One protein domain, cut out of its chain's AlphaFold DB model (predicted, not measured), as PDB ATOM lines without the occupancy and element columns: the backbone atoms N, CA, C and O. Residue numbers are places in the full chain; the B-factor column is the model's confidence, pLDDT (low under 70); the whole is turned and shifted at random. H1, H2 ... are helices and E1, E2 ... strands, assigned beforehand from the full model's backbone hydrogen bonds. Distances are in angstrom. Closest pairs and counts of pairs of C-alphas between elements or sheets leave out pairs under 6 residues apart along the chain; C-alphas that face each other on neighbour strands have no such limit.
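Overview. This is residues 81 to 190 of the 192 residues of an uncharacterized protein of Dyella soli (UniProt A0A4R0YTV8). What does the eye meet first in this model? A strongly twisted sheet of five strands, E6 E1 E2 E3 E7, runs through the middle of the domain, with helix H3 over one face and the long hairpin of E4 and E5 crossing the other face. The hairpin keeps loosely to the sheet, through E4, while the short helices H1 and H2 lie off it, H1 on the hairpin's side and H2 beside one end of H3. What are the make-up and the size? The printed part has 110 residues, of mixed class, with three named helices and seven named strands in the order E1 E2 E3 H1 E4 E5 E6 H2 E7 H3. The larger sheet is mixed and the pair E4 and E5 is antiparallel. The whole is compact, with a radius of gyration of the C-alphas of 13.6 A, and rounded, spanning 35 by 33 by 26 A.

Arrangement. How is the larger sheet joined? E1, residues 81 to 87, E2, residues 95 to 100, and E3, residues 105 to 109, form a meander of two hairpins, each strand the antiparallel neighbour of the one before; N 84 and O 97 are 2.8 A apart, and so are N 96 and O 108. Edge strand E6, residues 153 to 156, is parallel to E1, with N 85 and O 153 at 2.8 A. The other edge strand, E7, residues 173 to 175, is antiparallel to E3, with N 107 and O 173 at 2.8 A. Where do the helices stand? H3, residues 180 to 188, is on the sheet at a height over the sheet of 9.3 A and lies over E2, along the strands at 7 degrees on the local plane; the closest C-alphas of H3 and E2, those of Tyr 180 and Glu 99, are 6.5 A apart. H2, residues 159 to 164, is not on the sheet; it is close but not clearly touching H3, about perpendicular at 89 degrees, with the C-alphas of Leu 162 and Leu 187 closest at 7.6 A. Every O i to N i+4 pair is within hydrogen-bond range in H2 and H3, but 0 of 2 in H1, residues 111 to 116, where 2 of 3 O i to N i+3 pairs are. How does the other hairpin stand? E4, residues 126 to 134, and E5, residues 137 to 149, pair with N 130 and O 144 at 2.9 A, and E5 bends by 64 degrees at residue 146. E4 is near E2, and its closest C-alpha to E1 is that of Thr 127, 6.0 A from that of Arg 81. E5 is near H1 but apart from E2.

Along the chain. Where does the first strand run? E1 begins at C-alpha 81, (106.850, 113.792, 124.233), and is 19.8 A long; E2 is 15.7 A and E3 12.9 A. Which strand is longest? E5, with 13 residues, measures 28.5 A and begins at C-alpha 137, (126.022, 109.715, 104.669); E4 measures 21.9 A. Where does the last helix end? H3, 12.5 A long, ends at C-alpha 188, (99.639, 93.676, 123.133).

Size, cuts and confidence. How far does it reach? The two C-alphas farthest apart, those of Thr 136 and Thr 189, are 41.0 A apart. Are there cuts or long links? The printed part has no cut, and no link is long; the links E1 to E2, H1 to E4 and H2 to E7 are short, the others tight. How confident is the model? The mean pLDDT of the printed part is 91.5, and residue 190 alone is under 70.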
ATOM      1  N   ARG A  81     107.843 113.888 123.157       97.50
ATOM      2  CA  ARG A  81     106.850 113.792 124.233       97.50
ATOM      3  C   ARG A  81     107.081 112.602 125.152       97.50
ATOM      4  O   ARG A  81     106.939 112.719 126.362       97.50
ATOM      5  N   ARG A  82     107.385 111.452 124.560       98.25
ATOM      6  CA  ARG A  82     107.587 110.169 125.240       98.25
ATOM      7  C   ARG A  82     108.338 109.220 124.316       98.25
ATOM      8  O   ARG A  82     108.437 109.461 123.113       98.25
ATOM      9  N   ALA A  83     108.838 108.125 124.873       98.38
ATOM     10  CA  ALA A  83     109.558 107.118 124.112       98.38
ATOM     11  C   ALA A  83     109.272 105.708 124.628       98.38
ATOM     12  O   ALA A  83     108.994 105.522 125.810       98.38
ATOM     13  N   ILE A  84     109.396 104.730 123.735       98.00
ATOM     14  CA  ILE A  84     109.454 103.304 124.048       98.00
ATOM     15  C   ILE A  84     110.915 102.880 123.958       98.00
ATOM     16  O   ILE A  84     111.591 103.192 122.977       98.00
ATOM     17  N   TYR A  85     111.391 102.164 124.966       96.50
ATOM     18  CA  TYR A  85     112.658 101.454 124.944       96.50
ATOM     19  C   TYR A  85     112.377  99.959 124.814       96.50
ATOM     20  O   TYR A  85     111.703  99.382 125.672       96.50
ATOM     21  N   PHE A  86     112.892  99.336 123.755       94.25
ATOM     22  CA  PHE A  86     112.845  97.883 123.643       94.25
ATOM     23  C   PHE A  86     114.053  97.275 124.338       94.25
ATOM     24  O   PHE A  86     115.200  97.496 123.943       94.25
ATOM     25  N   GLU A  87     113.771  96.507 125.383       89.38
ATOM     26  CA  GLU A  87     114.762  95.693 126.064       89.38
ATOM     27  C   GLU A  87     114.789  94.318 125.390       89.38
ATOM     28  O   GLU A  87     113.916  93.481 125.612       89.38
ATOM     29  N   GLU A  88     115.777  94.116 124.518       83.19
ATOM     30  CA  GLU A  88     116.031  92.833 123.867       83.19
ATOM     31  C   GLU A  88     116.968  91.994 124.739       83.19
ATOM     32  O   GLU A  88     118.111  92.383 124.987       83.19
ATOM     33  N   GLU A  89     116.524  90.804 125.141       71.69
ATOM     34  CA  GLU A  89     117.262  89.927 126.065       71.69
ATOM     35  C   GLU A  89     118.654  89.529 125.549       71.69
ATOM     36  O   GLU A  89     119.584  89.330 126.329       71.69
ATOM     37  N   ASN A  90     118.819  89.455 124.225       76.56
ATOM     38  CA  ASN A  90     120.017  88.905 123.595       76.56
ATOM     39  C   ASN A  90     120.913  89.945 122.923       76.56
ATOM     40  O   ASN A  90     121.967  89.587 122.392       76.56
ATOM     41  N   THR A  91     120.534  91.228 122.921       76.88
ATOM     42  CA  THR A  91     121.346  92.249 122.252       76.88
ATOM     43  C   THR A  91     121.642  93.438 123.142       76.88
ATOM     44  O   THR A  91     120.782  94.021 123.784       76.88
ATOM     45  N   ARG A  92     122.907  93.863 123.120       80.44
ATOM     46  CA  ARG A  92     123.348  95.128 123.728       80.44
ATOM     47  C   ARG A  92     123.087  96.320 122.804       80.44
ATOM     48  O   ARG A  92     123.830  97.299 122.838       80.44
ATOM     49  N   CYS A  93     122.108  96.201 121.909       85.69
ATOM     50  CA  CYS A  93     121.775  97.218 120.927       85.69
ATOM     51  C   CYS A  93     120.480  97.903 121.371       85.69
ATOM     52  O   CYS A  93     119.405  97.354 121.144       85.69
ATOM     53  N   PRO A  94     120.557  99.058 122.051       89.88
ATOM     54  CA  PRO A  94     119.357  99.736 122.510       89.88
ATOM     55  C   PRO A  94     118.534 100.225 121.315       89.88
ATOM     56  O   PRO A  94     119.093 100.785 120.367       89.88
ATOM     57  N   ILE A  95     117.216 100.048 121.396       94.62
ATOM     58  CA  ILE A  95     116.257 100.553 120.411       94.62
ATOM     59  C   ILE A  95     115.291 101.489 121.120       94.62
ATOM     60  O   ILE A  95     114.633 101.104 122.088       94.62
ATOM     61  N   TYR A  96     115.190 102.705 120.602       96.94
ATOM     62  CA  TYR A  96     114.247 103.713 121.052       96.94
ATOM     63  C   TYR A  96     113.270 104.052 119.930       96.94
ATOM     64  O   TYR A  96     113.687 104.362 118.814       96.94
ATOM     65  N   LEU A  97     111.975 104.045 120.241       97.94
ATOM     66  CA  LEU A  97     110.954 104.711 119.435       97.94
ATOM     67  C   LEU A  97     110.518 105.972 120.152       97.94
ATOM     68  O   LEU A  97     109.999 105.912 121.261       97.94
ATOM     69  N   ILE A  98     110.734 107.109 119.516       98.31
ATOM     70  CA  ILE A  98     110.568 108.421 120.119       98.31
ATOM     71  C   ILE A  98     109.367 109.076 119.467       98.31
ATOM     72  O   ILE A  98     109.377 109.325 118.264       98.31
ATOM     73  N   GLU A  99     108.339 109.368 120.255       98.44
ATOM     74  CA  GLU A  99     107.199 110.135 119.771       98.44
ATOM     75  C   GLU A  99     107.587 111.607 119.680       98.44
ATOM     76  O   GLU A  99     107.947 112.246 120.680       98.44
ATOM     77  N   MET A 100     107.536 112.116 118.453       97.81
ATOM     78  CA  MET A 100     107.740 113.515 118.117       97.81
ATOM     79  C   MET A 100     106.480 114.335 118.431       97.81
ATOM     80  O   MET A 100     105.384 113.797 118.603       97.81
ATOM     81  N   GLU A 101     106.613 115.659 118.491       96.69
ATOM     82  CA  GLU A 101     105.495 116.579 118.754       96.69
ATOM     83  C   GLU A 101     104.328 116.420 117.756       96.69
ATOM     84  O   GLU A 101     103.159 116.490 118.140       96.69
ATOM     85  N   ASP A 102     104.641 116.104 116.500       94.75
ATOM     86  CA  ASP A 102     103.682 115.846 115.419       94.75
ATOM     87  C   ASP A 102     103.098 114.418 115.414       94.75
ATOM     88  O   ASP A 102     102.390 114.039 114.480       94.75
ATOM     89  N   ARG A 103     103.351 113.638 116.475       96.38
ATOM     90  CA  ARG A 103     102.900 112.247 116.684       96.38
ATOM     91  C   ARG A 103     103.553 111.196 115.786       96.38
ATOM     92  O   ARG A 103     103.176 110.024 115.880       96.38
ATOM     93  N   ARG A 104     104.523 111.566 114.947       96.69
ATOM     94  CA  ARG A 104     105.343 110.583 114.227       96.69
ATOM     95  C   ARG A 104     106.335 109.924 115.183       96.69
ATOM     96  O   ARG A 104     106.652 110.463 116.245       96.69
ATOM     97  N   LEU A 105     106.818 108.742 114.811       97.81
ATOM     98  CA  LEU A 105     107.825 108.018 115.582       97.81
ATOM     99  C   LEU A 105     109.185 108.095 114.894       97.81
ATOM    100  O   LEU A 105     109.318 107.650 113.759       97.81
ATOM    101  N   LEU A 106     110.200 108.593 115.594       97.19
ATOM    102  CA  LEU A 106     111.599 108.461 115.190       97.19
ATOM    103  C   LEU A 106     112.191 107.200 115.825       97.19
ATOM    104  O   LEU A 106     112.123 107.028 117.043       97.19
ATOM    105  N   CYS A 107     112.794 106.335 115.014       96.81
ATOM    106  CA  CYS A 107     113.509 105.161 115.488       96.81
ATOM    107  C   CYS A 107     115.008 105.440 115.604       96.81
ATOM    108  O   CYS A 107     115.635 105.848 114.630       96.81
ATOM    109  N   LEU A 108     115.584 105.188 116.779       96.19
ATOM    110  CA  LEU A 108     117.026 105.227 117.010       96.19
ATOM    111  C   LEU A 108     117.504 103.867 117.519       96.19
ATOM    112  O   LEU A 108     116.970 103.341 118.496       96.19
ATOM    113  N   ILE A 109     118.520 103.312 116.869       93.94
ATOM    114  CA  ILE A 109     119.064 101.980 117.126       93.94
ATOM    115  C   ILE A 109     120.580 102.074 117.161       93.94
ATOM    116  O   ILE A 109     121.205 102.419 116.165       93.94
ATOM    117  N   GLY A 110     121.203 101.672 118.264       91.25
ATOM    118  CA  GLY A 110     122.647 101.470 118.239       91.25
ATOM    119  C   GLY A 110     123.368 101.721 119.544       91.25
ATOM    120  O   GLY A 110     122.920 102.440 120.434       91.25
ATOM    121  N   GLN A 111     124.572 101.162 119.630       89.69
ATOM    122  CA  GLN A 111     125.427 101.268 120.812       89.69
ATOM    123  C   GLN A 111     125.863 102.706 121.126       89.69
ATOM    124  O   GLN A 111     126.217 102.991 122.269       89.69
ATOM    125  N   TYR A 112     125.806 103.633 120.164       89.00
ATOM    126  CA  TYR A 112     126.109 105.045 120.418       89.00
ATOM    127  C   TYR A 112     125.154 105.663 121.457       89.00
ATOM    128  O   TYR A 112     125.559 106.543 122.216       89.00
ATOM    129  N   LEU A 113     123.921 105.154 121.563       91.31
ATOM    130  CA  LEU A 113     122.947 105.589 122.568       91.31
ATOM    131  C   LEU A 113     123.346 105.166 123.984       91.31
ATOM    132  O   LEU A 113     122.975 105.843 124.940       91.31
ATOM    133  N   ALA A 114     124.138 104.097 124.142       87.75
ATOM    134  CA  ALA A 114     124.556 103.588 125.451       87.75
ATOM    135  C   ALA A 114     125.296 104.655 126.275       87.75
ATOM    136  O   ALA A 114     125.114 104.748 127.488       87.75
ATOM    137  N   GLN A 115     126.077 105.515 125.610       88.69
ATOM    138  CA  GLN A 115     126.798 106.615 126.256       88.69
ATOM    139  C   GLN A 115     125.848 107.682 126.824       88.69
ATOM    140  O   GLN A 115     126.162 108.316 127.831       88.69
ATOM    141  N   LEU A 116     124.671 107.853 126.212       90.00
ATOM    142  CA  LEU A 116     123.670 108.848 126.602       90.00
ATOM    143  C   LEU A 116     122.750 108.369 127.734       90.00
ATOM    144  O   LEU A 116     122.050 109.181 128.337       90.00
ATOM    145  N   VAL A 117     122.738 107.067 128.031       90.06
ATOM    146  CA  VAL A 117     121.797 106.446 128.985       90.06
ATOM    147  C   VAL A 117     122.490 105.825 130.197       90.06
ATOM    148  O   VAL A 117     121.868 105.090 130.960       90.06
ATOM    149  N   THR A 118     123.776 106.128 130.405       87.00
ATOM    150  CA  THR A 118     124.522 105.648 131.579       87.00
ATOM    151  C   THR A 118     123.865 106.123 132.886       87.00
ATOM    152  O   THR A 118     123.497 107.294 132.968       87.00
ATOM    153  N   PRO A 119     123.747 105.284 133.937       83.31
ATOM    154  CA  PRO A 119     123.052 105.665 135.174       83.31
ATOM    155  C   PRO A 119     123.580 106.952 135.823       83.31
ATOM    156  O   PRO A 119     122.805 107.767 136.305       83.31
ATOM    157  N   ALA A 120     124.898 107.170 135.780       85.50
ATOM    158  CA  ALA A 120     125.536 108.345 136.373       85.50
ATOM    159  C   ALA A 120     125.368 109.635 135.549       85.50
ATOM    160  O   ALA A 120     125.582 110.729 136.068       85.50
ATOM    161  N   ARG A 121     125.063 109.530 134.248       86.81
ATOM    162  CA  ARG A 121     124.993 110.668 133.314       86.81
ATOM    163  C   ARG A 121     123.890 110.466 132.281       86.81
ATOM    164  O   ARG A 121     124.103 110.705 131.091       86.81
ATOM    165  N   ARG A 122     122.716 110.016 132.726       92.00
ATOM    166  CA  ARG A 122     121.565 109.847 131.842       92.00
ATOM    167  C   ARG A 122     121.205 111.214 131.274       92.00
ATOM    168  O   ARG A 122     120.988 112.156 132.022       92.00
ATOM    169  N   ARG A 123     121.186 111.315 129.951       94.19
ATOM    170  CA  ARG A 123     120.807 112.520 129.201       94.19
ATOM    171  C   ARG A 123     119.702 112.242 128.194       94.19
ATOM    172  O   ARG A 123     119.256 113.160 127.527       94.19
ATOM    173  N   PHE A 124     119.295 110.985 128.056       95.88
ATOM    174  CA  PHE A 124     118.384 110.543 127.017       95.88
ATOM    175  C   PHE A 124     117.425 109.458 127.544       95.88
ATOM    176  O   PHE A 124     117.822 108.665 128.408       95.88
ATOM    177  N   PRO A 125     116.185 109.370 127.034       97.12
ATOM    178  CA  PRO A 125     115.497 110.343 126.174       97.12
ATOM    179  C   PRO A 125     115.302 111.712 126.835       97.12
ATOM    180  O   PRO A 125     115.365 111.827 128.060       97.12
ATOM    181  N   SER A 126     115.085 112.743 126.021       97.50
ATOM    182  CA  SER A 126     114.857 114.113 126.481       97.50
ATOM    183  C   SER A 126     113.766 114.812 125.669       97.50
ATOM    184  O   SER A 126     113.482 114.405 124.540       97.50
ATOM    185  N   THR A 127     113.130 115.841 126.239       98.25
ATOM    186  CA  THR A 127     112.007 116.572 125.618       98.25
ATOM    187  C   THR A 127     112.405 117.317 124.348       98.25
ATOM    188  O   THR A 127     111.566 117.572 123.487       98.25
ATOM    189  N   GLU A 128     113.691 117.613 124.186       97.75
ATOM    190  CA  GLU A 128     114.255 118.169 122.965       97.75
ATOM    191  C   GLU A 128     115.610 117.521 122.673       97.75
ATOM    192  O   GLU A 128     116.382 117.219 123.580       97.75
ATOM    193  N   PHE A 129     115.945 117.286 121.414       96.81
ATOM    194  CA  PHE A 129     117.307 116.933 121.038       96.81
ATOM    195  C   PHE A 129     117.578 117.312 119.599       96.81
ATOM    196  O   PHE A 129     116.689 117.438 118.762       96.81
ATOM    197  N   THR A 130     118.853 117.483 119.306       94.94
ATOM    198  CA  THR A 130     119.307 117.788 117.963       94.94
ATOM    199  C   THR A 130     119.806 116.524 117.276       94.94
ATOM    200  O   THR A 130     120.697 115.846 117.795       94.94
ATOM    201  N   LEU A 131     119.269 116.241 116.092       93.00
ATOM    202  CA  LEU A 131     119.726 115.187 115.199       93.00
ATOM    203  C   LEU A 131     120.608 115.803 114.105       93.00
ATOM    204  O   LEU A 131     120.138 116.498 113.205       93.00
ATOM    205  N   VAL A 132     121.917 115.570 114.196       90.69
ATOM    206  CA  VAL A 132     122.893 116.089 113.228       90.69
ATOM    207  C   VAL A 132     123.268 114.972 112.267       90.69
ATOM    208  O   VAL A 132     124.035 114.087 112.646       90.69
ATOM    209  N   ARG A 133     122.752 115.015 111.038       87.38
ATOM    210  CA  ARG A 133     123.119 114.087 109.957       87.38
ATOM    211  C   ARG A 133     124.373 114.578 109.212       87.38
ATOM    212  O   ARG A 133     124.696 115.770 109.220       87.38
ATOM    213  N   TYR A 134     125.112 113.655 108.601       82.38
ATOM    214  CA  TYR A 134     126.263 113.996 107.755       82.38
ATOM    215  C   TYR A 134     125.834 114.059 106.286       82.38
ATOM    216  O   TYR A 134     125.147 113.157 105.808       82.38
ATOM    217  N   VAL A 135     126.274 115.085 105.544       78.19
ATOM    218  CA  VAL A 135     125.896 115.267 104.123       78.19
ATOM    219  C   VAL A 135     126.310 114.069 103.273       78.19
ATOM    220  O   VAL A 135     125.562 113.626 102.411       78.19
ATOM    221  N   THR A 136     127.490 113.512 103.534       81.44
ATOM    222  CA  THR A 136     128.033 112.387 102.764       81.44
ATOM    223  C   THR A 136     127.359 111.053 103.082       81.44
ATOM    224  O   THR A 136     127.582 110.068 102.381       81.44
ATOM    225  N   SER A 137     126.601 110.966 104.175       79.31
ATOM    226  CA  SER A 137     126.022 109.715 104.669       79.31
ATOM    227  C   SER A 137     124.834 110.023 105.583       79.31
ATOM    228  O   SER A 137     125.031 110.174 106.788       79.31
ATOM    229  N   PRO A 138     123.599 110.091 105.054       71.19
ATOM    230  CA  PRO A 138     122.417 110.471 105.841       71.19
ATOM    231  C   PRO A 138     122.056 109.457 106.941       71.19
ATOM    232  O   PRO A 138     121.340 109.791 107.889       71.19
ATOM    233  N   TRP A 139     122.572 108.232 106.815       75.38
ATOM    234  CA  TRP A 139     122.508 107.143 107.797       75.38
ATOM    235  C   TRP A 139     123.480 107.333 108.963       75.38
ATOM    236  O   TRP A 139     123.307 106.721 110.007       75.38
ATOM    237  N   LEU A 140     124.509 108.165 108.794       84.19
ATOM    238  CA  LEU A 140     125.362 108.577 109.893       84.19
ATOM    239  C   LEU A 140     124.770 109.843 110.495       84.19
ATOM    240  O   LEU A 140     124.508 110.829 109.799       84.19
ATOM    241  N   PHE A 141     124.604 109.836 111.808       88.56
ATOM    242  CA  PHE A 141     124.182 111.017 112.535       88.56
ATOM    243  C   PHE A 141     124.651 110.979 113.983       88.56
ATOM    244  O   PHE A 141     125.187 109.988 114.474       88.56
ATOM    245  N   THR A 142     124.487 112.107 114.663       90.62
ATOM    246  CA  THR A 142     124.734 112.230 116.099       90.62
ATOM    247  C   THR A 142     123.518 112.831 116.772       90.62
ATOM    248  O   THR A 142     122.859 113.707 116.212       90.62
ATOM    249  N   VAL A 143     123.247 112.356 117.981       94.19
ATOM    250  CA  VAL A 143     122.168 112.849 118.832       94.19
ATOM    251  C   VAL A 143     122.783 113.735 119.901       94.19
ATOM    252  O   VAL A 143     123.708 113.320 120.601       94.19
ATOM    253  N   ARG A 144     122.275 114.958 120.033       94.44
ATOM    254  CA  ARG A 144     122.669 115.890 121.093       94.44
ATOM    255  C   ARG A 144     121.449 116.199 121.954       94.44
ATOM    256  O   ARG A 144     120.626 117.014 121.533       94.44
ATOM    257  N   PRO A 145     121.303 115.533 123.111       95.69
ATOM    258  CA  PRO A 145     120.179 115.773 124.001       95.69
ATOM    259  C   PRO A 145     120.166 117.202 124.547       95.69
ATOM    260  O   PRO A 145     121.221 117.767 124.840       95.69
ATOM    261  N   ALA A 146     118.968 117.755 124.693       95.31
ATOM    262  CA  ALA A 146     118.673 119.054 125.283       95.31
ATOM    263  C   ALA A 146     117.364 118.963 126.098       95.31
ATOM    264  O   ALA A 146     116.712 117.923 126.129       95.31
ATOM    265  N   GLY A 147     116.972 120.032 126.786       95.75
ATOM    266  CA  GLY A 147     115.727 120.038 127.559       95.75
ATOM    267  C   GLY A 147     115.719 119.064 128.745       95.75
ATOM    268  O   GLY A 147     116.758 118.749 129.330       95.75
ATOM    269  N   GLU A 148     114.521 118.623 129.123       97.38
ATOM    270  CA  GLU A 148     114.283 117.792 130.303       97.38
ATOM    271  C   GLU A 148     114.394 116.305 129.967       97.38
ATOM    272  O   GLU A 148     113.930 115.850 128.923       97.38
ATOM    273  N   ILE A 149     115.004 115.532 130.860       97.25
ATOM    274  CA  ILE A 149     115.167 114.084 130.699       97.25
ATOM    275  C   ILE A 149     113.915 113.390 131.221       97.25
ATOM    276  O   ILE A 149     113.464 113.681 132.327       97.25
ATOM    277  N   TYR A 150     113.403 112.415 130.474       97.06
ATOM    278  CA  TYR A 150     112.281 111.589 130.913       97.06
ATOM    279  C   TYR A 150     112.595 110.093 130.789       97.06
ATOM    280  O   TYR A 150     113.539 109.667 130.110       97.06
ATOM    281  N   LEU A 151     111.810 109.272 131.489       96.62
ATOM    282  CA  LEU A 151     111.937 107.819 131.439       96.62
ATOM    283  C   LEU A 151     111.089 107.246 130.294       96.62
ATOM    284  O   LEU A 151     109.917 107.604 130.177       96.62
ATOM    285  N   PRO A 152     111.656 106.372 129.445       97.25
ATOM    286  CA  PRO A 152     110.896 105.677 128.420       97.25
ATOM    287  C   PRO A 152     110.013 104.593 129.046       97.25
ATOM    288  O   PRO A 152     110.333 104.042 130.102       97.25
ATOM    289  N   GLU A 153     108.952 104.221 128.342       97.56
ATOM    290  CA  GLU A 153     108.222 102.985 128.606       97.56
ATOM    291  C   GLU A 153     109.079 101.797 128.155       97.56
ATOM    292  O   GLU A 153     109.524 101.748 127.009       97.56
ATOM    293  N   ILE A 154     109.342 100.852 129.056       95.38
ATOM    294  CA  ILE A 154     110.192  99.694 128.767       95.38
ATOM    295  C   ILE A 154     109.310  98.534 128.320       95.38
ATOM    296  O   ILE A 154     108.426  98.103 129.060       95.38
ATOM    297  N   ILE A 155     109.582  98.003 127.130       94.62
ATOM    298  CA  ILE A 155     108.915  96.814 126.601       94.62
ATOM    299  C   ILE A 155     109.971  95.738 126.359       94.62
ATOM    300  O   ILE A 155     110.878  95.916 125.547       94.62
ATOM    301  N   ARG A 156     109.832  94.613 127.061       92.62
ATOM    302  CA  ARG A 156     110.653  93.416 126.847       92.62
ATOM    303  C   ARG A 156     110.065  92.608 125.711       92.62
ATOM    304  O   ARG A 156     108.930  92.145 125.808       92.62
ATOM    305  N   ILE A 157     110.811  92.481 124.627       90.44
ATOM    306  CA  ILE A 157     110.342  91.808 123.421       90.44
ATOM    307  C   ILE A 157     111.529  91.340 122.592       90.44
ATOM    308  O   ILE A 157     112.564  91.999 122.586       90.44
ATOM    309  N   SER A 158     111.362  90.221 121.887       89.94
ATOM    310  CA  SER A 158     112.353  89.735 120.927       89.94
ATOM    311  C   SER A 158     112.212  90.397 119.549       89.94
ATOM    312  O   SER A 158     111.100  90.689 119.090       89.94
ATOM    313  N   PHE A 159     113.309  90.503 118.799       87.81
ATOM    314  CA  PHE A 159     113.306  90.949 117.399       87.81
ATOM    315  C   PHE A 159     112.334  90.157 116.523       87.81
ATOM    316  O   PHE A 159     111.711  90.713 115.619       87.81
ATOM    317  N   ARG A 160     112.170  88.859 116.798       88.81
ATOM    318  CA  ARG A 160     111.217  88.012 116.075       88.81
ATOM    319  C   ARG A 160     109.777  88.461 116.316       88.81
ATOM    320  O   ARG A 160     108.998  88.516 115.370       88.81
ATOM    321  N   GLN A 161     109.422  88.794 117.555       90.19
ATOM    322  CA  GLN A 161     108.089  89.299 117.888       90.19
ATOM    323  C   GLN A 161     107.851  90.695 117.299       90.19
ATOM    324  O   GLN A 161     106.766  90.939 116.774       90.19
ATOM    325  N   LEU A 162     108.863  91.571 117.298       90.69
ATOM    326  CA  LEU A 162     108.802  92.860 116.597       90.69
ATOM    327  C   LEU A 162     108.525  92.662 115.098       90.69
ATOM    328  O   LEU A 162     107.557  93.211 114.570       90.69
ATOM    329  N   ALA A 163     109.292  91.795 114.433       90.62
ATOM    330  CA  ALA A 163     109.097  91.480 113.020       90.62
ATOM    331  C   ALA A 163     107.714  90.863 112.750       90.62
ATOM    332  O   ALA A 163     107.028  91.261 111.810       90.62
ATOM    333  N   HIS A 164     107.252  89.941 113.602       90.62
ATOM    334  CA  HIS A 164     105.900  89.385 113.511       90.62
ATOM    335  C   HIS A 164     104.817  90.455 113.693       90.62
ATOM    336  O   HIS A 164     103.746  90.337 113.097       90.62
ATOM    337  N   ALA A 165     105.053  91.498 114.491       90.06
ATOM    338  CA  ALA A 165     104.155  92.642 114.627       90.06
ATOM    339  C   ALA A 165     104.193  93.595 113.414       90.06
ATOM    340  O   ALA A 165     103.470  94.588 113.401       90.06
ATOM    341  N   GLY A 166     105.000  93.296 112.389       91.62
ATOM    342  CA  GLY A 166     105.196  94.155 111.221       91.62
ATOM    343  C   GLY A 166     106.097  95.357 111.505       91.62
ATOM    344  O   GLY A 166     106.137  96.294 110.710       91.62
ATOM    345  N   LEU A 167     106.803  95.352 112.639       91.38
ATOM    346  CA  LEU A 167     107.740  96.400 113.010       91.38
ATOM    347  C   LEU A 167     109.116  96.042 112.460       91.38
ATOM    348  O   LEU A 167     109.781  95.120 112.932       91.38
ATOM    349  N   THR A 168     109.533  96.791 111.446       91.12
ATOM    350  CA  THR A 168     110.909  96.787 110.952       91.12
ATOM    351  C   THR A 168     111.477  98.176 111.170       91.12
ATOM    352  O   THR A 168     110.797  99.173 110.939       91.12
ATOM    353  N   PHE A 169     112.694  98.232 111.696       91.06
ATOM    354  CA  PHE A 169     113.291  99.467 112.172       91.06
ATOM    355  C   PHE A 169     114.602  99.731 111.448       91.06
ATOM    356  O   PHE A 169     115.429  98.826 111.303       91.06
ATOM    357  N   ARG A 170     114.815 100.982 111.042       92.69
ATOM    358  CA  ARG A 170     116.112 101.479 110.587       92.69
ATOM    359  C   ARG A 170     116.540 102.647 111.462       92.69
ATOM    360  O   ARG A 170     115.720 103.460 111.885       92.69
ATOM    361  N   ASP A 171     117.836 102.713 111.744       94.38
ATOM    362  CA  ASP A 171     118.387 103.769 112.587       94.38
ATOM    363  C   ASP A 171     118.195 105.145 111.928       94.38
ATOM    364  O   ASP A 171     118.541 105.359 110.764       94.38
ATOM    365  N   GLY A 172     117.613 106.078 112.677       93.19
ATOM    366  CA  GLY A 172     117.300 107.428 112.227       93.19
ATOM    367  C   GLY A 172     116.093 107.534 111.296       93.19
ATOM    368  O   GLY A 172     115.928 108.585 110.675       93.19
ATOM    369  N   GLU A 173     115.274 106.492 111.157       93.69
ATOM    370  CA  GLU A 173     114.077 106.504 110.311       93.69
ATOM    371  C   GLU A 173     112.858 107.078 111.046       93.69
ATOM    372  O   GLU A 173     112.630 106.789 112.220       93.69
ATOM    373  N   ILE A 174     112.048 107.865 110.330       94.88
ATOM    374  CA  ILE A 174     110.726 108.294 110.798       94.88
ATOM    375  C   ILE A 174     109.686 107.303 110.271       94.88
ATOM    376  O   ILE A 174     109.510 107.160 109.063       94.88
ATOM    377  N   LEU A 175     108.970 106.645 111.177       95.50
ATOM    378  CA  LEU A 175     107.951 105.653 110.854       95.50
ATOM    379  C   LEU A 175     106.621 106.354 110.545       95.50
ATOM    380  O   LEU A 175     105.887 106.736 111.455       95.50
ATOM    381  N   LEU A 176     106.309 106.530 109.260       93.31
ATOM    382  CA  LEU A 176     105.128 107.286 108.817       93.31
ATOM    383  C   LEU A 176     103.800 106.585 109.151       93.31
ATOM    384  O   LEU A 176     102.834 107.242 109.527       93.31
ATOM    385  N   ASP A 177     103.770 105.253 109.078       94.00
ATOM    386  CA  ASP A 177     102.552 104.457 109.290       94.00
ATOM    387  C   ASP A 177     102.353 104.004 110.742       94.00
ATOM    388  O   ASP A 177     101.403 103.269 111.051       94.00
ATOM    389  N   TRP A 178     103.251 104.407 111.644       96.44
ATOM    390  CA  TRP A 178     103.258 103.979 113.035       96.44
ATOM    391  C   TRP A 178     103.098 105.160 113.982       96.44
ATOM    392  O   TRP A 178     103.777 106.174 113.887       96.44
ATOM    393  N   THR A 179     102.214 104.976 114.956       96.94
ATOM    394  CA  THR A 179     102.059 105.872 116.101       96.94
ATOM    395  C   THR A 179     102.381 105.112 117.374       96.94
ATOM    396  O   THR A 179     102.308 103.879 117.396       96.94
ATOM    397  N   TYR A 180     102.681 105.839 118.450       97.50
ATOM    398  CA  TYR A 180     102.965 105.252 119.761       97.50
ATOM    399  C   TYR A 180     101.890 104.230 120.176       97.50
ATOM    400  O   TYR A 180     102.184 103.076 120.486       97.50
ATOM    401  N   GLU A 181     100.617 104.612 120.059       96.75
ATOM    402  CA  GLU A 181      99.484 103.749 120.414       96.75
ATOM    403  C   GLU A 181      99.291 102.571 119.451       96.75
ATOM    404  O   GLU A 181      98.781 101.520 119.843       96.75
ATOM    405  N   LYS A 182      99.652 102.722 118.171       96.25
ATOM    406  CA  LYS A 182      99.571 101.622 117.197       96.25
ATOM    407  C   LYS A 182     100.637 100.566 117.485       96.25
ATOM    408  O   LYS A 182     100.317  99.383 117.436       96.25
ATOM    409  N   VAL A 183     101.851 100.988 117.851       96.38
ATOM    410  CA  VAL A 183     102.920 100.081 118.299       96.38
ATOM    411  C   VAL A 183     102.452  99.300 119.523       96.38
ATOM    412  O   VAL A 183     102.434  98.074 119.489       96.38
ATOM    413  N   LYS A 184     101.978  99.986 120.569       95.50
ATOM    414  CA  LYS A 184     101.515  99.320 121.798       95.50
ATOM    415  C   LYS A 184     100.413  98.300 121.542       95.50
ATOM    416  O   LYS A 184     100.494  97.179 122.035       95.50
ATOM    417  N   ARG A 185      99.412  98.660 120.734       94.88
ATOM    418  CA  ARG A 185      98.332  97.734 120.362       94.88
ATOM    419  C   ARG A 185      98.854  96.521 119.597       94.88
ATOM    420  O   ARG A 185      98.502  95.404 119.953       94.88
ATOM    421  N   ALA A 186      99.724  96.723 118.607       93.62
ATOM    422  CA  ALA A 186     100.290  95.626 117.822       93.62
ATOM    423  C   ALA A 186     101.076  94.625 118.687       93.62
ATOM    424  O   ALA A 186     101.025  93.422 118.428       93.62
ATOM    425  N   LEU A 187     101.764  95.113 119.723       92.06
ATOM    426  CA  LEU A 187     102.517  94.271 120.652       92.06
ATOM    427  C   LEU A 187     101.623  93.581 121.688       92.06
ATOM    428  O   LEU A 187     101.846  92.414 121.992       92.06
ATOM    429  N   ALA A 188     100.583  94.257 122.180       89.06
ATOM    430  CA  ALA A 188      99.639  93.676 123.133       89.06
ATOM    431  C   ALA A 188      98.823  92.522 122.524       89.06
ATOM    432  O   ALA A 188      98.648  91.491 123.163       89.06
ATOM    433  N   THR A 189      98.358  92.660 121.277       78.06
ATOM    434  CA  THR A 189      97.516  91.644 120.615       78.06
ATOM    435  C   THR A 189      98.245  90.326 120.343       78.06
ATOM    436  O   THR A 189      97.592  89.304 120.184       78.06
ATOM    437  N   LYS A 190      99.580  90.333 120.266       64.38
ATOM    438  CA  LYS A 190     100.382  89.145 119.922       64.38
ATOM    439  C   LYS A 190     101.132  88.529 121.105       64.38
ATOM    440  O   LYS A 190     101.865  87.562 120.911       64.38
TER     441      LYS A 190